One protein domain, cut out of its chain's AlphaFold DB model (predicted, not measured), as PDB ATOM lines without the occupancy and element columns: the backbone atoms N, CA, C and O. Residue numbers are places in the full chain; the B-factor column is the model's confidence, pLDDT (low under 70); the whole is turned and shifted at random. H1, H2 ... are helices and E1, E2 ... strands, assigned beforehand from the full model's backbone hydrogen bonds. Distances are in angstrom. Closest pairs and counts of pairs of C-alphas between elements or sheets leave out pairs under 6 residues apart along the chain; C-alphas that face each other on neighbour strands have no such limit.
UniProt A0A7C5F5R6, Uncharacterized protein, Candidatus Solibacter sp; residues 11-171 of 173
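Overview. This is residues 11 to 171 of the 173 residues of an uncharacterized protein of Candidatus Solibacter sp (UniProt A0A7C5F5R6). Little regular structure: a body mostly of loops with two separate two-stranded hairpins, E1-E2 and E3-E4, from which residues 149 to 171, with helix H5, stick out as a tail. Printed are 161 residues, with named elements in the order H1 H2 E1 E2 H3 E3 E4 H4 H5, under half of the residues; the class is mixed. The whole is loose, radius of gyration of the C-alphas 21.6 A, spanning 74 by 33 by 32 A.

Arrangement. H1, residues 13 to 16, and H2, 25 to 32, are apart. E1, 60 to 67, bends by 72 degrees at residue 64 and forms an antiparallel hairpin with E2, 86 to 92; N 61 and O 91 are 2.8 A apart. H3, 93 to 96, follows. E3, 130 to 134, and E4, 140 to 144, form an antiparallel hairpin; N 143 and O 131 are 2.8 A apart. The closest C-alphas of H1 and E4 are those of Ile 13 and Met 141, 5.2 A. H4, 148 to 151, and H5, 157 to 170, are apart. In H2 and H5 every O i to N i+4 pair is within hydrogen-bond range.

Along the chain. H1 begins at C-alpha 13 (7.680, -36.392, -25.500). H5, 19.9 A long, ends at C-alpha 170 (16.922, -64.942, 10.695).

Size, cuts and confidence. The printed part has no cut. H2 to E1, E1 to E2 and H3 to E3 are long links. Residues 152 to 157 are under pLDDT 70.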
ATOM      1  N   TYR A  11       7.235 -40.667 -19.618       94.44
ATOM      2  CA  TYR A  11       7.123 -41.150 -20.998       94.44
ATOM      3  C   TYR A  11       7.778 -40.195 -21.998       94.44
ATOM      4  O   TYR A  11       8.113 -39.053 -21.688       94.44
ATOM      5  N   SER A  12       7.989 -40.699 -23.215       94.62
ATOM      6  CA  SER A  12       8.571 -39.930 -24.315       94.62
ATOM      7  C   SER A  12       7.696 -38.729 -24.675       94.62
ATOM      8  O   SER A  12       6.471 -38.863 -24.769       94.62
ATOM      9  N   ILE A  13       8.338 -37.596 -24.976       95.06
ATOM     10  CA  ILE A  13       7.680 -36.392 -25.500       95.06
ATOM     11  C   ILE A  13       6.921 -36.653 -26.808       95.06
ATOM     12  O   ILE A  13       5.965 -35.948 -27.111       95.06
ATOM     13  N   THR A  14       7.270 -37.706 -27.555       94.38
ATOM     14  CA  THR A  14       6.560 -38.089 -28.786       94.38
ATOM     15  C   THR A  14       5.069 -38.364 -28.561       94.38
ATOM     16  O   THR A  14       4.284 -38.230 -29.491       94.38
ATOM     17  N   ASN A  15       4.654 -38.684 -27.328       95.00
ATOM     18  CA  ASN A  15       3.241 -38.835 -26.955       95.00
ATOM     19  C   ASN A  15       2.477 -37.501 -26.864       95.00
ATOM     20  O   ASN A  15       1.253 -37.503 -26.760       95.00
ATOM     21  N   LEU A  16       3.187 -36.369 -26.876       96.38
ATOM     22  CA  LEU A  16       2.599 -35.031 -26.912       96.38
ATOM     23  C   LEU A  16       2.491 -34.472 -28.333       96.38
ATOM     24  O   LEU A  16       1.764 -33.503 -28.540       96.38
ATOM     25  N   TYR A  17       3.218 -35.032 -29.304       97.06
ATOM     26  CA  TYR A  17       3.259 -34.495 -30.662       97.06
ATOM     27  C   TYR A  17       1.885 -34.541 -31.330       97.06
ATOM     28  O   TYR A  17       1.173 -35.541 -31.273       97.06
ATOM     29  N   LEU A  18       1.526 -33.441 -31.994       97.06
ATOM     30  CA  LEU A  18       0.276 -33.341 -32.751       97.06
ATOM     31  C   LEU A  18       0.329 -34.133 -34.060       97.06
ATOM     32  O   LEU A  18      -0.716 -34.511 -34.593       97.06
ATOM     33  N   PHE A  19       1.535 -34.373 -34.572       97.31
ATOM     34  CA  PHE A  19       1.773 -35.020 -35.854       97.31
ATOM     35  C   PHE A  19       2.836 -36.115 -35.721       97.31
ATOM     36  O   PHE A  19       3.767 -35.972 -34.924       97.31
ATOM     37  N   PRO A  20       2.732 -37.199 -36.508       96.25
ATOM     38  CA  PRO A  20       3.812 -38.169 -36.631       96.25
ATOM     39  C   PRO A  20       5.061 -37.527 -37.250       96.25
ATOM     40  O   PRO A  20       4.965 -36.598 -38.058       96.25
ATOM     41  N   THR A  21       6.225 -38.064 -36.890       96.38
ATOM     42  CA  THR A  21       7.524 -37.689 -37.453       96.38
ATOM     43  C   THR A  21       8.069 -38.801 -38.345       96.38
ATOM     44  O   THR A  21       7.809 -39.985 -38.124       96.38
ATOM     45  N   TYR A  22       8.847 -38.414 -39.350       96.06
ATOM     46  CA  TYR A  22       9.446 -39.311 -40.331       96.06
ATOM     47  C   TYR A  22      10.951 -39.054 -40.387       96.06
ATOM     48  O   TYR A  22      11.390 -37.984 -40.810       96.06
ATOM     49  N   ALA A  23      11.750 -40.027 -39.945       92.50
ATOM     50  CA  ALA A  23      13.206 -39.889 -39.906       92.50
ATOM     51  C   ALA A  23      13.826 -39.899 -41.313       92.50
ATOM     52  O   ALA A  23      14.847 -39.249 -41.557       92.50
ATOM     53  N   THR A  24      13.197 -40.628 -42.238       95.25
ATOM     54  CA  THR A  24      13.663 -40.814 -43.614       95.25
ATOM     55  C   THR A  24      12.555 -40.556 -44.637       95.25
ATOM     56  O   THR A  24      11.367 -40.475 -44.311       95.25
ATOM     57  N   ARG A  25      12.949 -40.403 -45.906       96.00
ATOM     58  CA  ARG A  25      12.007 -40.211 -47.021       96.00
ATOM     59  C   ARG A  25      11.201 -41.488 -47.266       96.00
ATOM     60  O   ARG A  25      10.025 -41.413 -47.609       96.00
ATOM     61  N   GLU A  26      11.822 -42.634 -47.014       96.31
ATOM     62  CA  GLU A  26      11.237 -43.968 -47.067       96.31
ATOM     63  C   GLU A  26      10.189 -44.163 -45.963       96.31
ATOM     64  O   GLU A  26       9.116 -44.702 -46.233       96.31
ATOM     65  N   ASP A  27      10.442 -43.679 -44.738       96.00
ATOM     66  CA  ASP A  27       9.454 -43.713 -43.648       96.00
ATOM     67  C   ASP A  27       8.206 -42.896 -43.999       96.00
ATOM     68  O   ASP A  27       7.080 -43.346 -43.774       96.00
ATOM     69  N   TYR A  28       8.403 -41.711 -44.587       97.12
ATOM     70  CA  TYR A  28       7.312 -40.865 -45.065       97.12
ATOM     71  C   TYR A  28       6.493 -41.568 -46.154       97.12
ATOM     72  O   TYR A  28       5.264 -41.609 -46.072       97.12
ATOM     73  N   GLU A  29       7.151 -42.153 -47.158       97.44
ATOM     74  CA  GLU A  29       6.465 -42.856 -48.246       97.44
ATOM     75  C   GLU A  29       5.712 -44.085 -47.741       97.44
ATOM     76  O   GLU A  29       4.548 -44.282 -48.082       97.44
ATOM     77  N   LYS A  30       6.321 -44.859 -46.843       97.38
ATOM     78  CA  LYS A  30       5.676 -46.011 -46.214       97.38
ATOM     79  C   LYS A  30       4.429 -45.617 -45.419       97.38
ATOM     80  O   LYS A  30       3.446 -46.354 -45.434       97.38
ATOM     81  N   ALA A  31       4.467 -44.491 -44.707       96.12
ATOM     82  CA  ALA A  31       3.360 -44.045 -43.866       96.12
ATOM     83  C   ALA A  31       2.233 -43.354 -44.650       96.12
ATOM     84  O   ALA A  31       1.068 -43.465 -44.271       96.12
ATOM     85  N   THR A  32       2.566 -42.632 -45.721       95.75
ATOM     86  CA  THR A  32       1.609 -41.788 -46.462       95.75
ATOM     87  C   THR A  32       1.191 -42.363 -47.815       95.75
ATOM     88  O   THR A  32       0.193 -41.921 -48.384       95.75
ATOM     89  N   GLY A  33       1.943 -43.327 -48.350       96.81
ATOM     90  CA  GLY A  33       1.791 -43.838 -49.712       96.81
ATOM     91  C   GLY A  33       2.231 -42.850 -50.799       96.81
ATOM     92  O   GLY A  33       1.922 -43.067 -51.969       96.81
ATOM     93  N   GLN A  34       2.895 -41.749 -50.434       95.12
ATOM     94  CA  GLN A  34       3.363 -40.720 -51.361       95.12
ATOM     95  C   GLN A  34       4.859 -40.472 -51.167       95.12
ATOM     96  O   GLN A  34       5.311 -40.401 -50.026       95.12
ATOM     97  N   PRO A  35       5.639 -40.268 -52.239       96.38
ATOM     98  CA  PRO A  35       7.036 -39.893 -52.086       96.38
ATOM     99  C   PRO A  35       7.146 -38.530 -51.392       96.38
ATOM    100  O   PRO A  35       6.347 -37.619 -51.635       96.38
ATOM    101  N   ALA A  36       8.156 -38.373 -50.533       96.12
ATOM    102  CA  ALA A  36       8.451 -37.078 -49.926       96.12
ATOM    103  C   ALA A  36       8.769 -36.037 -51.024       96.12
ATOM    104  O   ALA A  36       9.434 -36.382 -52.007       96.12
ATOM    105  N   PRO A  37       8.370 -34.758 -50.868       96.19
ATOM    106  CA  PRO A  37       8.777 -33.686 -51.777       96.19
ATOM    107  C   PRO A  37      10.298 -33.611 -51.942       96.19
ATOM    108  O   PRO A  37      11.044 -34.050 -51.061       96.19
ATOM    109  N   GLU A  38      10.781 -33.073 -53.061       96.56
ATOM    110  CA  GLU A  38      12.219 -32.869 -53.271       96.56
ATOM    111  C   GLU A  38      12.832 -32.032 -52.137       96.56
ATOM    112  O   GLU A  38      12.220 -31.085 -51.641       96.56
ATOM    113  N   TRP A  39      14.036 -32.419 -51.703       96.50
ATOM    114  CA  TRP A  39      14.781 -31.694 -50.675       96.50
ATOM    115  C   TRP A  39      15.078 -30.267 -51.141       96.50
ATOM    116  O   TRP A  39      15.633 -30.072 -52.224       96.50
ATOM    117  N   ASN A  40      14.756 -29.281 -50.302       96.31
ATOM    118  CA  ASN A  40      15.092 -27.886 -50.548       96.31
ATOM    119  C   ASN A  40      16.139 -27.410 -49.520       96.31
ATOM    120  O   ASN A  40      15.784 -27.239 -48.352       96.31
ATOM    121  N   PRO A  41      17.392 -27.131 -49.939       95.00
ATOM    122  CA  PRO A  41      18.476 -26.730 -49.037       95.00
ATOM    123  C   PRO A  41      18.312 -25.317 -48.452       95.00
ATOM    124  O   PRO A  41      19.067 -24.932 -47.565       95.00
ATOM    125  N   TYR A  42      17.355 -24.531 -48.950       94.81
ATOM    126  CA  TYR A  42      17.032 -23.195 -48.436       94.81
ATOM    127  C   TYR A  42      15.902 -23.208 -47.401       94.81
ATOM    128  O   TYR A  42      15.501 -22.153 -46.913       94.81
ATOM    129  N   ARG A  43      15.357 -24.389 -47.096       94.50
ATOM    130  CA  ARG A  43      14.359 -24.605 -46.051       94.50
ATOM    131  C   ARG A  43      14.998 -25.432 -44.943       94.50
ATOM    132  O   ARG A  43      15.783 -26.337 -45.222       94.50
ATOM    133  N   GLN A  44      14.616 -25.156 -43.701       94.38
ATOM    134  CA  GLN A  44      15.048 -25.962 -42.563       94.38
ATOM    135  C   GLN A  44      14.603 -27.424 -42.741       94.38
ATOM    136  O   GLN A  44      13.542 -27.677 -43.333       94.38
ATOM    137  N   PRO A  45      15.377 -28.401 -42.239       95.75
ATOM    138  CA  PRO A  45      14.910 -29.771 -42.119       95.75
ATOM    139  C   PRO A  45      13.587 -29.827 -41.350       95.75
ATOM    140  O   PRO A  45      13.389 -29.101 -40.375       95.75
ATOM    141  N   LYS A  46      12.665 -30.681 -41.797       97.12
ATOM    142  CA  LYS A  46      11.363 -30.853 -41.144       97.12
ATOM    143  C   LYS A  46      10.815 -32.250 -41.389       97.12
ATOM    144  O   LYS A  46      10.501 -32.606 -42.528       97.12
ATOM    145  N   SER A  47      10.664 -33.016 -40.313       97.00
ATOM    146  CA  SER A  47      10.231 -34.419 -40.335       97.00
ATOM    147  C   SER A  47       8.728 -34.646 -40.189       97.00
ATOM    148  O   SER A  47       8.288 -35.788 -40.165       97.00
ATOM    149  N   TRP A  48       7.919 -33.596 -40.081       98.06
ATOM    150  CA  TRP A  48       6.484 -33.694 -39.803       98.06
ATOM    151  C   TRP A  48       5.682 -32.760 -40.713       98.06
ATOM    152  O   TRP A  48       6.222 -31.822 -41.304       98.06
ATOM    153  N   PHE A  49       4.376 -32.989 -40.836       98.12
ATOM    154  CA  PHE A  49       3.475 -32.081 -41.550       98.12
ATOM    155  C   PHE A  49       2.060 -32.117 -40.972       98.12
ATOM    156  O   PHE A  49       1.641 -33.123 -40.401       98.12
ATOM    157  N   ASP A  50       1.321 -31.025 -41.162       97.62
ATOM    158  CA  ASP A  50      -0.104 -30.949 -40.850       97.62
ATOM    159  C   ASP A  50      -0.937 -31.278 -42.106       97.62
ATOM    160  O   ASP A  50      -0.959 -30.487 -43.059       97.62
ATOM    161  N   PRO A  51      -1.665 -32.412 -42.136       95.06
ATOM    162  CA  PRO A  51      -2.484 -32.800 -43.286       95.06
ATOM    163  C   PRO A  51      -3.659 -31.844 -43.553       95.06
ATOM    164  O   PRO A  51      -4.228 -31.849 -44.648       95.06
ATOM    165  N   ASN A  52      -4.043 -31.018 -42.577       95.50
ATOM    166  CA  ASN A  52      -5.113 -30.036 -42.709       95.50
ATOM    167  C   ASN A  52      -4.603 -28.618 -42.978       95.50
ATOM    168  O   ASN A  52      -5.420 -27.761 -43.322       95.50
ATOM    169  N   ALA A  53      -3.289 -28.371 -42.935       96.44
ATOM    170  CA  ALA A  53      -2.729 -27.037 -43.138       96.44
ATOM    171  C   ALA A  53      -3.187 -26.407 -44.460       96.44
ATOM    172  O   ALA A  53      -3.653 -25.271 -44.462       96.44
ATOM    173  N   LYS A  54      -3.185 -27.152 -45.577       93.25
ATOM    174  CA  LYS A  54      -3.637 -26.633 -46.890       93.25
ATOM    175  C   LYS A  54      -5.089 -26.149 -46.907       93.25
ATOM    176  O   LYS A  54      -5.443 -25.332 -47.751       93.25
ATOM    177  N   LYS A  55      -5.925 -26.644 -45.991       95.12
ATOM    178  CA  LYS A  55      -7.341 -26.265 -45.866       95.12
ATOM    179  C   LYS A  55      -7.537 -25.011 -45.013       95.12
ATOM    180  O   LYS A  55      -8.649 -24.495 -44.955       95.12
ATOM    181  N   SER A  56      -6.488 -24.525 -44.349       93.75
ATOM    182  CA  SER A  56      -6.556 -23.310 -43.544       93.75
ATOM    183  C   SER A  56      -6.877 -22.092 -44.415       93.75
ATOM    184  O   SER A  56      -6.269 -21.873 -45.469       93.75
ATOM    185  N   ALA A  57      -7.818 -21.274 -43.937       93.88
ATOM    186  CA  ALA A  57      -8.122 -19.967 -44.516       93.88
ATOM    187  C   ALA A  57      -6.998 -18.945 -44.250       93.88
ATOM    188  O   ALA A  57      -6.843 -17.979 -44.998       93.88
ATOM    189  N   SER A  58      -6.193 -19.173 -43.209       95.50
ATOM    190  CA  SER A  58      -5.080 -18.307 -42.824       95.50
ATOM    191  C   SER A  58      -3.804 -18.679 -43.574       95.50
ATOM    192  O   SER A  58      -3.473 -19.854 -43.737       95.50
ATOM    193  N   ARG A  59      -3.036 -17.664 -43.997       96.12
ATOM    194  CA  ARG A  59      -1.712 -17.868 -44.618       96.12
ATOM    195  C   ARG A  59      -0.664 -18.359 -43.622       96.12
ATOM    196  O   ARG A  59       0.249 -19.071 -44.018       96.12
ATOM    197  N   ARG A  60      -0.803 -17.965 -42.356       97.44
ATOM    198  CA  ARG A  60       0.043 -18.384 -41.239       97.44
ATOM    199  C   ARG A  60      -0.743 -19.343 -40.356       97.44
ATOM    200  O   ARG A  60      -1.928 -19.114 -40.111       97.44
ATOM    201  N   ILE A  61      -0.081 -20.388 -39.886       97.81
ATOM    202  CA  ILE A  61      -0.603 -21.339 -38.910       97.81
ATOM    203  C   ILE A  61       0.231 -21.187 -37.647       97.81
ATOM    204  O   ILE A  61       1.459 -21.144 -37.721       97.81
ATOM    205  N   VAL A  62      -0.452 -21.071 -36.514       97.75
ATOM    206  CA  VAL A  62       0.166 -20.935 -35.198       97.75
ATOM    207  C   VAL A  62      -0.072 -22.229 -34.437       97.75
ATOM    208  O   VAL A  62      -1.217 -22.651 -34.281       97.75
ATOM    209  N   TYR A  63       1.007 -22.840 -33.965       97.94
ATOM    210  CA  TYR A  63       0.972 -23.925 -32.996       97.94
ATOM    211  C   TYR A  63       1.467 -23.373 -31.667       97.94
ATOM    212  O   TYR A  63       2.603 -22.918 -31.580       97.94
ATOM    213  N   GLU A  64       0.618 -23.376 -30.645       97.81
ATOM    214  CA  GLU A  64       0.902 -22.692 -29.375       97.81
ATOM    215  C   GLU A  64       2.086 -23.289 -28.607       97.81
ATOM    216  O   GLU A  64       2.764 -22.568 -27.880       97.81
ATOM    217  N   TYR A  65       2.344 -24.588 -28.778       97.69
ATOM    218  CA  TYR A  65       3.361 -25.309 -28.024       97.69
ATOM    219  C   TYR A  65       4.303 -26.060 -28.964       97.69
ATOM    220  O   TYR A  65       3.918 -27.034 -29.610       97.69
ATOM    221  N   ALA A  66       5.558 -25.631 -29.008       97.69
ATOM    222  CA  ALA A  66       6.687 -26.358 -29.574       97.69
ATOM    223  C   ALA A  66       7.909 -26.168 -28.662       97.69
ATOM    224  O   ALA A  66       7.967 -25.197 -27.905       97.69
ATOM    225  N   LEU A  67       8.878 -27.090 -28.702       97.19
ATOM    226  CA  LEU A  67      10.136 -26.894 -27.974       97.19
ATOM    227  C   LEU A  67      10.847 -25.660 -28.531       97.19
ATOM    228  O   LEU A  67      11.083 -25.577 -29.736       97.19
ATOM    229  N   ALA A  68      11.197 -24.726 -27.650       96.38
ATOM    230  CA  ALA A  68      11.989 -23.571 -28.025       96.38
ATOM    231  C   ALA A  68      13.445 -24.000 -28.232       96.38
ATOM    232  O   ALA A  68      14.063 -24.611 -27.352       96.38
ATOM    233  N   THR A  69      13.991 -23.656 -29.391       95.44
ATOM    234  CA  THR A  69      15.376 -23.933 -29.762       95.44
ATOM    235  C   THR A  69      16.101 -22.644 -30.109       95.44
ATOM    236  O   THR A  69      15.501 -21.658 -30.542       95.44
ATOM    237  N   ASP A  70      17.409 -22.649 -29.898       94.12
ATOM    238  CA  ASP A  70      18.294 -21.623 -30.421       94.12
ATOM    239  C   ASP A  70      18.288 -21.678 -31.965       94.12
ATOM    240  O   ASP A  70      18.477 -22.758 -32.536       94.12
ATOM    241  N   PRO A  71      18.051 -20.554 -32.660       88.00
ATOM    242  CA  PRO A  71      17.860 -20.551 -34.109       88.00
ATOM    243  C   PRO A  71      19.139 -20.847 -34.901       88.00
ATOM    244  O   PRO A  71      19.039 -21.214 -36.072       88.00
ATOM    245  N   GLU A  72      20.323 -20.688 -34.302       88.12
ATOM    246  CA  GLU A  72      21.606 -20.925 -34.973       88.12
ATOM    247  C   GLU A  72      22.094 -22.358 -34.752       88.12
ATOM    248  O   GLU A  72      22.537 -23.026 -35.683       88.12
ATOM    249  N   THR A  73      21.999 -22.841 -33.515       90.62
ATOM    250  CA  THR A  73      22.581 -24.123 -33.090       90.62
ATOM    251  C   THR A  73      21.563 -25.252 -32.981       90.62
ATOM    252  O   THR A  73      21.942 -26.422 -32.964       90.62
ATOM    253  N   GLY A  74      20.271 -24.931 -32.864       90.38
ATOM    254  CA  GLY A  74      19.210 -25.902 -32.597       90.38
ATOM    255  C   GLY A  74      19.204 -26.437 -31.166       90.38
ATOM    256  O   GLY A  74      18.428 -27.342 -30.858       90.38
ATOM    257  N   ALA A  75      20.047 -25.896 -30.280       93.56
ATOM    258  CA  ALA A  75      20.090 -26.295 -28.882       93.56
ATOM    259  C   ALA A  75      18.771 -25.958 -28.174       93.56
ATOM    260  O   ALA A  75      18.174 -24.909 -28.408       93.56
ATOM    261  N   LEU A  76      18.319 -26.842 -27.285       94.94
ATOM    262  CA  LEU A  76      17.109 -26.605 -26.500       94.94
ATOM    263  C   LEU A  76      17.309 -25.459 -25.513       94.94
ATOM    264  O   LEU A  76      18.325 -25.386 -24.821       94.94
ATOM    265  N   LEU A  77      16.299 -24.599 -25.416       95.88
ATOM    266  CA  LEU A  77      16.260 -23.522 -24.439       95.88
ATOM    267  C   LEU A  77      15.538 -23.988 -23.175       95.88
ATOM    268  O   LEU A  77      14.527 -24.689 -23.237       95.88
ATOM    269  N   PHE A  78      16.041 -23.562 -22.021       95.94
ATOM    270  CA  PHE A  78      15.492 -23.907 -20.713       95.94
ATOM    271  C   PHE A  78      15.098 -22.641 -19.949       95.94
ATOM    272  O   PHE A  78      15.681 -21.574 -20.149       95.94
ATOM    273  N   ASP A  79      14.083 -22.749 -19.096       93.56
ATOM    274  CA  ASP A  79      13.693 -21.683 -18.176       93.56
ATOM    275  C   ASP A  79      14.645 -21.591 -16.967       93.56
ATOM    276  O   ASP A  79      15.545 -22.411 -16.780       93.56
ATOM    277  N   GLU A  80      14.425 -20.597 -16.103       93.56
ATOM    278  CA  GLU A  80      15.227 -20.371 -14.888       93.56
ATOM    279  C   GLU A  80      15.215 -21.559 -13.908       93.56
ATOM    280  O   GLU A  80      16.080 -21.659 -13.039       93.56
ATOM    281  N   LYS A  81      14.240 -22.470 -14.034       90.69
ATOM    282  CA  LYS A  81      14.102 -23.679 -13.213       90.69
ATOM    283  C   LYS A  81      14.705 -24.914 -13.891       90.69
ATOM    284  O   LYS A  81      14.559 -26.017 -13.366       90.69
ATOM    285  N   GLY A  82      15.364 -24.748 -15.040       91.06
ATOM    286  CA  GLY A  82      15.962 -25.837 -15.810       91.06
ATOM    287  C   GLY A  82      14.942 -26.692 -16.564       91.06
ATOM    288  O   GLY A  82      15.238 -27.840 -16.895       91.06
ATOM    289  N   ARG A  83      13.734 -26.179 -16.825       93.44
ATOM    290  CA  ARG A  83      12.693 -26.899 -17.576       93.44
ATOM    291  C   ARG A  83      12.732 -26.500 -19.047       93.44
ATOM    292  O   ARG A  83      12.951 -25.320 -19.323       93.44
ATOM    293  N   PRO A  84      12.501 -27.429 -19.993       96.50
ATOM    294  CA  PRO A  84      12.430 -27.090 -21.409       96.50
ATOM    295  C   PRO A  84      11.413 -25.977 -21.656       96.50
ATOM    296  O   PRO A  84      10.257 -26.072 -21.236       96.50
ATOM    297  N   LYS A  85      11.852 -24.911 -22.323       96.56
ATOM    298  CA  LYS A  85      10.998 -23.782 -22.665       96.56
ATOM    299  C   LYS A  85      10.117 -24.162 -23.854       96.56
ATOM    300  O   LYS A  85      10.586 -24.753 -24.826       96.56
ATOM    301  N   LEU A  86       8.842 -23.799 -23.769       96.69
ATOM    302  CA  LEU A  86       7.900 -23.885 -24.877       96.69
ATOM    303  C   LEU A  86       7.697 -22.500 -25.485       96.69
ATOM    304  O   LEU A  86       7.697 -21.502 -24.762       96.69
ATOM    305  N   ASP A  87       7.528 -22.458 -26.800       96.44
ATOM    306  CA  ASP A  87       7.177 -21.246 -27.534       96.44
ATOM    307  C   ASP A  87       6.190 -21.565 -28.663       96.44
ATOM    308  O   ASP A  87       6.033 -22.723 -29.069       96.44
ATOM    309  N   ALA A  88       5.527 -20.527 -29.163       97.38
ATOM    310  CA  ALA A  88       4.631 -20.637 -30.295       97.38
ATOM    311  C   ALA A  88       5.433 -20.812 -31.590       97.38
ATOM    312  O   ALA A  88       6.280 -19.992 -31.946       97.38
ATOM    313  N   LEU A  89       5.109 -21.855 -32.349       97.69
ATOM    314  CA  LEU A  89       5.652 -22.075 -33.681       97.69
ATOM    315  C   LEU A  89       4.705 -21.488 -34.727       97.69
ATOM    316  O   LEU A  89       3.560 -21.922 -34.862       97.69
ATOM    317  N   VAL A  90       5.202 -20.530 -35.509       97.44
ATOM    318  CA  VAL A  90       4.441 -19.898 -36.592       97.44
ATOM    319  C   VAL A  90       5.028 -20.297 -37.936       97.44
ATOM    320  O   VAL A  90       6.157 -19.939 -38.258       97.44
ATOM    321  N   LEU A  91       4.240 -20.995 -38.752       97.81
ATOM    322  CA  LEU A  91       4.640 -21.418 -40.094       97.81
ATOM    323  C   LEU A  91       3.719 -20.833 -41.157       97.81
ATOM    324  O   LEU A  91       2.539 -20.575 -40.917       97.81
ATOM    325  N   ASP A  92       4.248 -20.657 -42.364       97.56
ATOM    326  CA  ASP A  92       3.395 -20.490 -43.535       97.56
ATOM    327  C   ASP A  92       2.602 -21.770 -43.801       97.56
ATOM    328  O   ASP A  92       3.055 -22.885 -43.538       97.56
ATOM    329  N   ARG A  93       1.406 -21.611 -44.362       97.12
ATOM    330  CA  ARG A  93       0.488 -22.711 -44.660       97.12
ATOM    331  C   ARG A  93       1.140 -23.820 -45.491       97.12
ATOM    332  O   ARG A  93       0.938 -24.998 -45.208       97.12
ATOM    333  N   GLU A  94       1.922 -23.445 -46.500       95.88
ATOM    334  CA  GLU A  94       2.609 -24.404 -47.377       95.88
ATOM    335  C   GLU A  94       3.766 -25.122 -46.657       95.88
ATOM    336  O   GLU A  94       3.997 -26.312 -46.881       95.88
ATOM    337  N   GLU A  95       4.444 -24.428 -45.736       97.00
ATOM    338  CA  GLU A  95       5.520 -24.985 -44.909       97.00
ATOM    339  C   GLU A  95       4.967 -25.993 -43.893       97.00
ATOM    340  O   GLU A  95       5.456 -27.115 -43.766       97.00
ATOM    341  N   ALA A  96       3.877 -25.637 -43.211       98.06
ATOM    342  CA  ALA A  96       3.172 -26.533 -42.303       98.06
ATOM    343  C   ALA A  96       2.680 -27.809 -43.012       98.06
ATOM    344  O   ALA A  96       2.789 -28.899 -42.449       98.06
ATOM    345  N   ALA A  97       2.196 -27.680 -44.250       97.25
ATOM    346  CA  ALA A  97       1.598 -28.761 -45.032       97.25
ATOM    347  C   ALA A  97       2.585 -29.749 -45.671       97.25
ATOM    348  O   ALA A  97       2.147 -30.724 -46.282       97.25
ATOM    349  N   THR A  98       3.890 -29.486 -45.610       97.12
ATOM    350  CA  THR A  98       4.898 -30.302 -46.296       97.12
ATOM    351  C   THR A  98       6.046 -30.667 -45.365       97.12
ATOM    352  O   THR A  98       6.354 -29.942 -44.422       97.12
ATOM    353  N   VAL A  99       6.670 -31.816 -45.621       97.81
ATOM    354  CA  VAL A  99       7.951 -32.186 -45.009       97.81
ATOM    355  C   VAL A  99       9.107 -31.620 -45.838       97.81
ATOM    356  O   VAL A  99       8.940 -31.321 -47.023       97.81
ATOM    357  N   ASN A 100      10.287 -31.520 -45.232       97.50
ATOM    358  CA  ASN A 100      11.539 -31.205 -45.914       97.50
ATOM    359  C   ASN A 100      12.624 -32.145 -45.371       97.50
ATOM    360  O   ASN A 100      13.394 -31.786 -44.483       97.50
ATOM    361  N   ILE A 101      12.608 -33.398 -45.834       96.88
ATOM    362  CA  ILE A 101      13.489 -34.465 -45.337       96.88
ATOM    363  C   ILE A 101      14.691 -34.596 -46.287       96.88
ATOM    364  O   ILE A 101      14.477 -34.843 -47.485       96.88
ATOM    365  N   PRO A 102      15.939 -34.473 -45.794       94.94
ATOM    366  CA  PRO A 102      17.127 -34.631 -46.624       94.94
ATOM    367  C   PRO A 102      17.225 -36.038 -47.246       94.94
ATOM    368  O   PRO A 102      16.730 -37.006 -46.664       94.94
ATOM    369  N   PRO A 103      17.913 -36.211 -48.394       91.00
ATOM    370  CA  PRO A 103      18.008 -37.500 -49.094       91.00
ATOM    371  C   PRO A 103      18.616 -38.647 -48.280       91.00
ATOM    372  O   PRO A 103      18.389 -39.805 -48.598       91.00
ATOM    373  N   LYS A 104      19.412 -38.331 -47.255       84.56
ATOM    374  CA  LYS A 104      20.086 -39.307 -46.386       84.56
ATOM    375  C   LYS A 104      19.509 -39.329 -44.961       84.56
ATOM    376  O   LYS A 104      20.158 -39.846 -44.059       84.56
ATOM    377  N   GLY A 105      18.319 -38.761 -44.763       79.81
ATOM    378  CA  GLY A 105      17.716 -38.575 -43.443       79.81
ATOM    379  C   GLY A 105      18.225 -37.329 -42.712       79.81
ATOM    380  O   GLY A 105      19.043 -36.564 -43.230       79.81
ATOM    381  N   LEU A 106      17.686 -37.102 -41.517       77.25
ATOM    382  CA  LEU A 106      17.980 -35.933 -40.680       77.25
ATOM    383  C   LEU A 106      19.393 -36.003 -40.067       77.25
ATOM    384  O   LEU A 106      19.924 -37.088 -39.834       77.25
ATOM    385  N   GLY A 107      19.998 -34.841 -39.788       71.06
ATOM    386  CA  GLY A 107      21.297 -34.741 -39.101       71.06
ATOM    387  C   GLY A 107      22.524 -35.061 -39.966       71.06
ATOM    388  O   GLY A 107      23.598 -35.356 -39.443       71.06
ATOM    389  N   MET A 108      22.381 -35.035 -41.292       76.31
ATOM    390  CA  MET A 108      23.461 -35.351 -42.228       76.31
ATOM    391  C   MET A 108      24.295 -34.112 -42.557       76.31
ATOM    392  O   MET A 108      23.814 -33.189 -43.200       76.31
ATOM    393  N   THR A 109      25.581 -34.127 -42.213       71.19
ATOM    394  CA  THR A 109      26.483 -32.968 -42.378       71.19
ATOM    395  C   THR A 109      26.987 -32.744 -43.808       71.19
ATOM    396  O   THR A 109      27.482 -31.670 -44.129       71.19
ATOM    397  N   ASN A 110      26.853 -33.739 -44.692       83.56
ATOM    398  CA  ASN A 110      27.347 -33.677 -46.076       83.56
ATOM    399  C   ASN A 110      26.256 -33.324 -47.105       83.56
ATOM    400  O   ASN A 110      26.453 -33.529 -48.305       83.56
ATOM    401  N   VAL A 111      25.088 -32.859 -46.655       87.06
ATOM    402  CA  VAL A 111      23.998 -32.393 -47.523       87.06
ATOM    403  C   VAL A 111      23.803 -30.897 -47.265       87.06
ATOM    404  O   VAL A 111      23.514 -30.535 -46.128       87.06
ATOM    405  N   PRO A 112      23.942 -30.020 -48.278       91.56
ATOM    406  CA  PRO A 112      23.760 -28.583 -48.086       91.56
ATOM    407  C   PRO A 112      22.415 -28.253 -47.425       91.56
ATOM    408  O   PRO A 112      21.374 -28.725 -47.890       91.56
ATOM    409  N   GLY A 113      22.452 -27.462 -46.348       88.81
ATOM    410  CA  GLY A 113      21.280 -27.017 -45.589       88.81
ATOM    411  C   GLY A 113      20.703 -28.052 -44.617       88.81
ATOM    412  O   GLY A 113      19.808 -27.718 -43.846       88.81
ATOM    413  N   ALA A 114      21.186 -29.299 -44.631       90.06
ATOM    414  CA  ALA A 114      20.724 -30.339 -43.706       90.06
ATOM    415  C   ALA A 114      21.357 -30.228 -42.305       90.06
ATOM    416  O   ALA A 114      20.935 -30.923 -41.385       90.06
ATOM    417  N   ASP A 115      22.361 -29.363 -42.167       87.75
ATOM    418  CA  ASP A 115      23.022 -28.955 -40.928       87.75
ATOM    419  C   ASP A 115      22.259 -27.862 -40.166       87.75
ATOM    420  O   ASP A 115      22.579 -27.588 -39.010       87.75
ATOM    421  N   GLN A 116      21.239 -27.255 -40.782       90.94
ATOM    422  CA  GLN A 116      20.389 -26.283 -40.103       90.94
ATOM    423  C   GLN A 116      19.538 -26.952 -39.011       90.94
ATOM    424  O   GLN A 116      19.118 -28.103 -39.177       90.94
ATOM    425  N   PRO A 117      19.201 -26.218 -37.935       92.25
ATOM    426  CA  PRO A 117      18.264 -26.692 -36.925       92.25
ATOM    427  C   PRO A 117      16.934 -27.147 -37.531       92.25
ATOM    428  O   PRO A 117      16.350 -26.454 -38.369       92.25
ATOM    429  N   GLU A 118      16.450 -28.310 -37.093       94.19
ATOM    430  CA  GLU A 118      15.158 -28.836 -37.530       94.19
ATOM    431  C   GLU A 118      14.006 -27.980 -36.985       94.19
ATOM    432  O   GLU A 118      14.040 -27.511 -35.845       94.19
ATOM    433  N   VAL A 119      12.945 -27.824 -37.780       96.81
ATOM    434  CA  VAL A 119      11.694 -27.214 -37.319       96.81
ATOM    435  C   VAL A 119      11.066 -28.091 -36.224       96.81
ATOM    436  O   VAL A 119      10.686 -29.235 -36.511       96.81
ATOM    437  N   PRO A 120      10.872 -27.578 -34.992       96.69
ATOM    438  CA  PRO A 120      10.384 -28.381 -33.879       96.69
ATOM    439  C   PRO A 120       8.971 -28.906 -34.143       96.69
ATOM    440  O   PRO A 120       8.146 -28.252 -34.784       96.69
ATOM    441  N   VAL A 121       8.684 -30.104 -33.636       97.62
ATOM    442  CA  VAL A 121       7.360 -30.720 -33.768       97.62
ATOM    443  C   VAL A 121       6.395 -30.036 -32.797       97.62
ATOM    444  O   VAL A 121       6.690 -29.973 -31.597       97.62
ATOM    445  N   PRO A 122       5.241 -29.534 -33.264       97.88
ATOM    446  CA  PRO A 122       4.251 -28.956 -32.382       97.88
ATOM    447  C   PRO A 122       3.602 -30.049 -31.536       97.88
ATOM    448  O   PRO A 122       3.379 -31.181 -31.980       97.88
ATOM    449  N   MET A 123       3.278 -29.689 -30.306       97.56
ATOM    450  CA  MET A 123       2.722 -30.583 -29.306       97.56
ATOM    451  C   MET A 123       1.403 -30.045 -28.758       97.56
ATOM    452  O   MET A 123       1.070 -28.869 -28.916       97.56
ATOM    453  N   ARG A 124       0.619 -30.920 -28.130       96.19
ATOM    454  CA  ARG A 124      -0.533 -30.488 -27.336       96.19
ATOM    455  C   ARG A 124      -0.069 -29.771 -26.067       96.19
ATOM    456  O   ARG A 124       1.067 -29.944 -25.629       96.19
ATOM    457  N   ALA A 125      -0.982 -29.022 -25.455       95.94
ATOM    458  CA  ALA A 125      -0.776 -28.496 -24.114       95.94
ATOM    459  C   ALA A 125      -0.455 -29.631 -23.128       95.94
ATOM    460  O   ALA A 125      -0.961 -30.752 -23.269       95.94
ATOM    461  N   LEU A 126       0.373 -29.318 -22.133       95.06
ATOM    462  CA  LEU A 126       0.589 -30.189 -20.985       95.06
ATOM    463  C   LEU A 126      -0.671 -30.196 -20.116       95.06
ATOM    464  O   LEU A 126      -1.252 -29.144 -19.842       95.06
ATOM    465  N   GLU A 127      -1.077 -31.378 -19.677       94.88
ATOM    466  CA  GLU A 127      -2.080 -31.538 -18.632       94.88
ATOM    467  C   GLU A 127      -1.523 -31.037 -17.283       94.88
ATOM    468  O   GLU A 127      -0.304 -30.968 -17.104       94.88
ATOM    469  N   PRO A 128      -2.374 -30.703 -16.295       94.75
ATOM    470  CA  PRO A 128      -1.925 -30.126 -15.023       94.75
ATOM    471  C   PRO A 128      -0.910 -30.973 -14.246       94.75
ATOM    472  O   PRO A 128      -0.149 -30.426 -13.451       94.75
ATOM    473  N   ASN A 129      -0.916 -32.291 -14.462       94.06
ATOM    474  CA  ASN A 129       0.016 -33.230 -13.849       94.06
ATOM    475  C   ASN A 129       1.153 -33.661 -14.782       94.06
ATOM    476  O   ASN A 129       1.838 -34.635 -14.491       94.06
ATOM    477  N   GLU A 130       1.365 -32.977 -15.902       95.62
ATOM    478  CA  GLU A 130       2.486 -33.215 -16.802       95.62
ATOM    479  C   GLU A 130       3.517 -32.097 -16.698       95.62
ATOM    480  O   GLU A 130       3.202 -30.908 -16.678       95.62
ATOM    481  N   GLU A 131       4.786 -32.482 -16.709       95.62
ATOM    482  CA  GLU A 131       5.889 -31.537 -16.763       95.62
ATOM    483  C   GLU A 131       6.986 -32.059 -17.688       95.62
ATOM    484  O   GLU A 131       7.351 -33.237 -17.643       95.62
ATOM    485  N   LEU A 132       7.533 -31.176 -18.524       96.69
ATOM    486  CA  LEU A 132       8.725 -31.488 -19.305       96.69
ATOM    487  C   LEU A 132       9.963 -31.395 -18.420       96.69
ATOM    488  O   LEU A 132      10.149 -30.428 -17.679       96.69
ATOM    489  N   PHE A 133      10.840 -32.381 -18.537       94.56
ATOM    490  CA  PHE A 133      12.122 -32.387 -17.849       94.56
ATOM    491  C   PHE A 133      13.191 -33.052 -18.714       94.56
ATOM    492  O   PHE A 133      12.891 -33.814 -19.636       94.56
ATOM    493  N   GLN A 134      14.449 -32.746 -18.413       93.88
ATOM    494  CA  GLN A 134      15.588 -33.422 -19.012       93.88
ATOM    495  C   GLN A 134      15.902 -34.681 -18.201       93.88
ATOM    496  O   GLN A 134      16.204 -34.599 -17.010       93.88
ATOM    497  N   ASP A 135      15.800 -35.841 -18.840       91.06
ATOM    498  CA  ASP A 135      16.173 -37.123 -18.249       91.06
ATOM    499  C   ASP A 135      17.648 -37.449 -18.545       91.06
ATOM    500  O   ASP A 135      18.380 -36.692 -19.197       91.06
ATOM    501  N   TRP A 136      18.106 -38.595 -18.048       85.44
ATOM    502  CA  TRP A 136      19.454 -39.092 -18.296       85.44
ATOM    503  C   TRP A 136      19.806 -39.116 -19.796       85.44
ATOM    504  O   TRP A 136      18.993 -39.483 -20.644       85.44
ATOM    505  N   GLY A 137      21.037 -38.715 -20.127       84.81
ATOM    506  CA  GLY A 137      21.495 -38.595 -21.517       84.81
ATOM    507  C   GLY A 137      21.022 -37.323 -22.228       84.81
ATOM    508  O   GLY A 137      21.245 -37.179 -23.425       84.81
ATOM    509  N   GLY A 138      20.387 -36.397 -21.506       86.25
ATOM    510  CA  GLY A 138      19.975 -35.102 -22.040       86.25
ATOM    511  C   GLY A 138      18.678 -35.134 -22.850       86.25
ATOM    512  O   GLY A 138      18.325 -34.126 -23.460       86.25
ATOM    513  N   ILE A 139      17.974 -36.268 -22.847       90.38
ATOM    514  CA  ILE A 139      16.732 -36.489 -23.591       90.38
ATOM    515  C   ILE A 139      15.579 -35.787 -22.875       90.38
ATOM    516  O   ILE A 139      15.451 -35.870 -21.654       90.38
ATOM    517  N   ILE A 140      14.705 -35.128 -23.634       95.38
ATOM    518  CA  ILE A 140      13.495 -34.530 -23.070       95.38
ATOM    519  C   ILE A 140      12.407 -35.585 -22.909       95.38
ATOM    520  O   ILE A 140      12.037 -36.280 -23.858       95.38
ATOM    521  N   MET A 141      11.867 -35.663 -21.701       95.38
ATOM    522  CA  MET A 141      10.763 -36.546 -21.351       95.38
ATOM    523  C   MET A 141       9.640 -35.769 -20.671       95.38
ATOM    524  O   MET A 141       9.824 -34.654 -20.179       95.38
ATOM    525  N   VAL A 142       8.466 -36.389 -20.633       95.94
ATOM    526  CA  VAL A 142       7.341 -35.955 -19.809       95.94
ATOM    527  C   VAL A 142       7.395 -36.747 -18.512       95.94
ATOM    528  O   VAL A 142       7.493 -37.975 -18.551       95.94
ATOM    529  N   ARG A 143       7.322 -36.072 -17.367       94.06
ATOM    530  CA  ARG A 143       7.022 -36.709 -16.082       94.06
ATOM    531  C   ARG A 143       5.591 -36.409 -15.687       94.06
ATOM    532  O   ARG A 143       5.134 -35.279 -15.829       94.06
ATOM    533  N   ASN A 144       4.919 -37.419 -15.154       93.38
ATOM    534  CA  ASN A 144       3.659 -37.242 -14.464       93.38
ATOM    535  C   ASN A 144       3.958 -36.824 -13.016       93.38
ATOM    536  O   ASN A 144       4.516 -37.619 -12.265       93.38
ATOM    537  N   THR A 145       3.623 -35.606 -12.604       92.31
ATOM    538  CA  THR A 145       3.994 -35.061 -11.287       92.31
ATOM    539  C   THR A 145       3.406 -35.842 -10.111       92.31
ATOM    540  O   THR A 145       3.999 -35.837  -9.034       92.31
ATOM    541  N   ASP A 146       2.296 -36.555 -10.317       89.56
ATOM    542  CA  ASP A 146       1.626 -37.345  -9.277       89.56
ATOM    543  C   ASP A 146       2.261 -38.738  -9.122       89.56
ATOM    544  O   ASP A 146       2.338 -39.294  -8.025       89.56
ATOM    545  N   LEU A 147       2.725 -39.317 -10.234       87.75
ATOM    546  CA  LEU A 147       3.249 -40.686 -10.292       87.75
ATOM    547  C   LEU A 147       4.781 -40.748 -10.254       87.75
ATOM    548  O   LEU A 147       5.348 -41.713  -9.747       87.75
ATOM    549  N   TYR A 148       5.476 -39.730 -10.765       87.00
ATOM    550  CA  TYR A 148       6.940 -39.680 -10.840       87.00
ATOM    551  C   TYR A 148       7.642 -39.838  -9.485       87.00
ATOM    552  O   TYR A 148       8.631 -40.573  -9.435       87.00
ATOM    553  N   PRO A 149       7.150 -39.261  -8.365       86.19
ATOM    554  CA  PRO A 149       7.746 -39.492  -7.049       86.19
ATOM    555  C   PRO A 149       7.788 -40.972  -6.646       86.19
ATOM    556  O   PRO A 149       8.671 -41.370  -5.895       86.19
ATOM    557  N   GLN A 150       6.896 -41.808  -7.183       78.56
ATOM    558  CA  GLN A 150       6.875 -43.247  -6.902       78.56
ATOM    559  C   GLN A 150       8.081 -43.971  -7.517       78.56
ATOM    560  O   GLN A 150       8.531 -44.973  -6.972       78.56
ATOM    561  N   LEU A 151       8.664 -43.441  -8.603       74.12
ATOM    562  CA  LEU A 151       9.937 -43.940  -9.143       74.12
ATOM    563  C   LEU A 151      11.140 -43.554  -8.275       74.12
ATOM    564  O   LEU A 151      12.190 -44.185  -8.374       74.12
ATOM    565  N   LEU A 152      11.004 -42.509  -7.454       63.22
ATOM    566  CA  LEU A 152      12.041 -42.060  -6.523       63.22
ATOM    567  C   LEU A 152      12.021 -42.845  -5.207       63.22
ATOM    568  O   LEU A 152      12.932 -42.665  -4.398       63.22
ATOM    569  N   VAL A 153      11.034 -43.728  -4.999       57.22
ATOM    570  CA  VAL A 153      11.000 -44.665  -3.868       57.22
ATOM    571  C   VAL A 153      12.017 -45.778  -4.132       57.22
ATOM    572  O   VAL A 153      11.702 -46.904  -4.509       57.22
ATOM    573  N   GLY A 154      13.287 -45.409  -4.000       61.19
ATOM    574  CA  GLY A 154      14.370 -46.337  -3.749       61.19
ATOM    575  C   GLY A 154      14.376 -46.751  -2.280       61.19
ATOM    576  O   GLY A 154      13.789 -46.085  -1.435       61.19
ATOM    577  N   PHE A 155      15.098 -47.834  -2.012       59.88
ATOM    578  CA  PHE A 155      15.324 -48.431  -0.699       59.88
ATOM    579  C   PHE A 155      15.661 -47.379   0.378       59.88
ATOM    580  O   PHE A 155      16.803 -46.899   0.466       59.88
ATOM    581  N   ASP A 156      14.667 -46.991   1.171       66.62
ATOM    582  CA  ASP A 156      14.768 -45.868   2.092       66.62
ATOM    583  C   ASP A 156      15.231 -46.308   3.495       66.62
ATOM    584  O   ASP A 156      15.662 -47.443   3.731       66.62
ATOM    585  N   ALA A 157      15.263 -45.377   4.451       63.88
ATOM    586  CA  ALA A 157      15.676 -45.701   5.816       63.88
ATOM    587  C   ALA A 157      14.728 -46.709   6.492       63.88
ATOM    588  O   ALA A 157      15.197 -47.542   7.269       63.88
ATOM    589  N   SER A 158      13.435 -46.663   6.168       72.69
ATOM    590  CA  SER A 158      12.426 -47.581   6.688       72.69
ATOM    591  C   SER A 158      12.578 -48.979   6.083       72.69
ATOM    592  O   SER A 158      12.523 -49.964   6.820       72.69
ATOM    593  N   ASP A 159      12.932 -49.077   4.799       78.38
ATOM    594  CA  ASP A 159      13.261 -50.347   4.146       78.38
ATOM    595  C   ASP A 159      14.534 -50.979   4.737       78.38
ATOM    596  O   ASP A 159      14.589 -52.185   5.006       78.38
ATOM    597  N   ARG A 160      15.565 -50.167   5.023       83.00
ATOM    598  CA  ARG A 160      16.791 -50.620   5.718       83.00
ATOM    599  C   ARG A 160      16.502 -51.094   7.132       83.00
ATOM    600  O   ARG A 160      17.087 -52.083   7.575       83.00
ATOM    601  N   GLU A 161      15.619 -50.409   7.846       84.88
ATOM    602  CA  GLU A 161      15.205 -50.825   9.181       84.88
ATOM    603  C   GLU A 161      14.400 -52.132   9.134       84.88
ATOM    604  O   GLU A 161      14.620 -53.025   9.957       84.88
ATOM    605  N   LEU A 162      13.530 -52.289   8.135       85.50
ATOM    606  CA  LEU A 162      12.773 -53.513   7.895       85.50
ATOM    607  C   LEU A 162      13.699 -54.696   7.579       85.50
ATOM    608  O   LEU A 162      13.573 -55.747   8.211       85.50
ATOM    609  N   LEU A 163      14.677 -54.532   6.684       88.31
ATOM    610  CA  LEU A 163      15.650 -55.594   6.406       88.31
ATOM    611  C   LEU A 163      16.525 -55.924   7.615       88.31
ATOM    612  O   LEU A 163      16.787 -57.100   7.847       88.31
ATOM    613  N   ARG A 164      16.928 -54.941   8.431       89.31
ATOM    614  CA  ARG A 164      17.651 -55.213   9.689       89.31
ATOM    615  C   ARG A 164      16.806 -56.029  10.667       89.31
ATOM    616  O   ARG A 164      17.316 -56.955  11.293       89.31
ATOM    617  N   LYS A 165      15.505 -55.734  10.776       92.88
ATOM    618  CA  LYS A 165      14.568 -56.533  11.586       92.88
ATOM    619  C   LYS A 165      14.453 -57.968  11.062       92.88
ATOM    620  O   LYS A 165      14.432 -58.903  11.861       92.88
ATOM    621  N   ILE A 166      14.422 -58.152   9.741       88.94
ATOM    622  CA  ILE A 166      14.397 -59.477   9.106       88.94
ATOM    623  C   ILE A 166      15.719 -60.229   9.347       88.94
ATOM    624  O   ILE A 166      15.679 -61.376   9.785       88.94
ATOM    625  N   ALA A 167      16.873 -59.584   9.152       90.19
ATOM    626  CA  ALA A 167      18.195 -60.175   9.367       90.19
ATOM    627  C   ALA A 167      18.397 -60.652  10.816       90.19
ATOM    628  O   ALA A 167      18.824 -61.785  11.037       90.19
ATOM    629  N   ARG A 168      17.970 -59.849  11.802       92.56
ATOM    630  CA  ARG A 168      17.948 -60.239  13.224       92.56
ATOM    631  C   ARG A 168      17.105 -61.470  13.491       92.56
ATOM    632  O   ARG A 168      17.528 -62.369  14.208       92.56
ATOM    633  N   LYS A 169      15.902 -61.516  12.916       91.25
ATOM    634  CA  LYS A 169      14.983 -62.645  13.096       91.25
ATOM    635  C   LYS A 169      15.528 -63.936  12.476       91.25
ATOM    636  O   LYS A 169      15.224 -65.015  12.975       91.25
ATOM    637  N   LEU A 170      16.309 -63.820  11.405       92.50
ATOM    638  CA  LEU A 170      16.922 -64.942  10.695       92.50
ATOM    639  C   LEU A 170      18.321 -65.313  11.222       92.50
ATOM    640  O   LEU A 170      18.870 -66.316  10.776       92.50
ATOM    641  N   GLY A 171      18.886 -64.549  12.164       88.88
ATOM    642  CA  GLY A 171      20.197 -64.826  12.764       88.88
ATOM    643  C   GLY A 171      21.381 -64.603  11.818       88.88
ATOM    644  O   GLY A 171      22.396 -65.276  11.952       88.88
TER     645      GLY A 171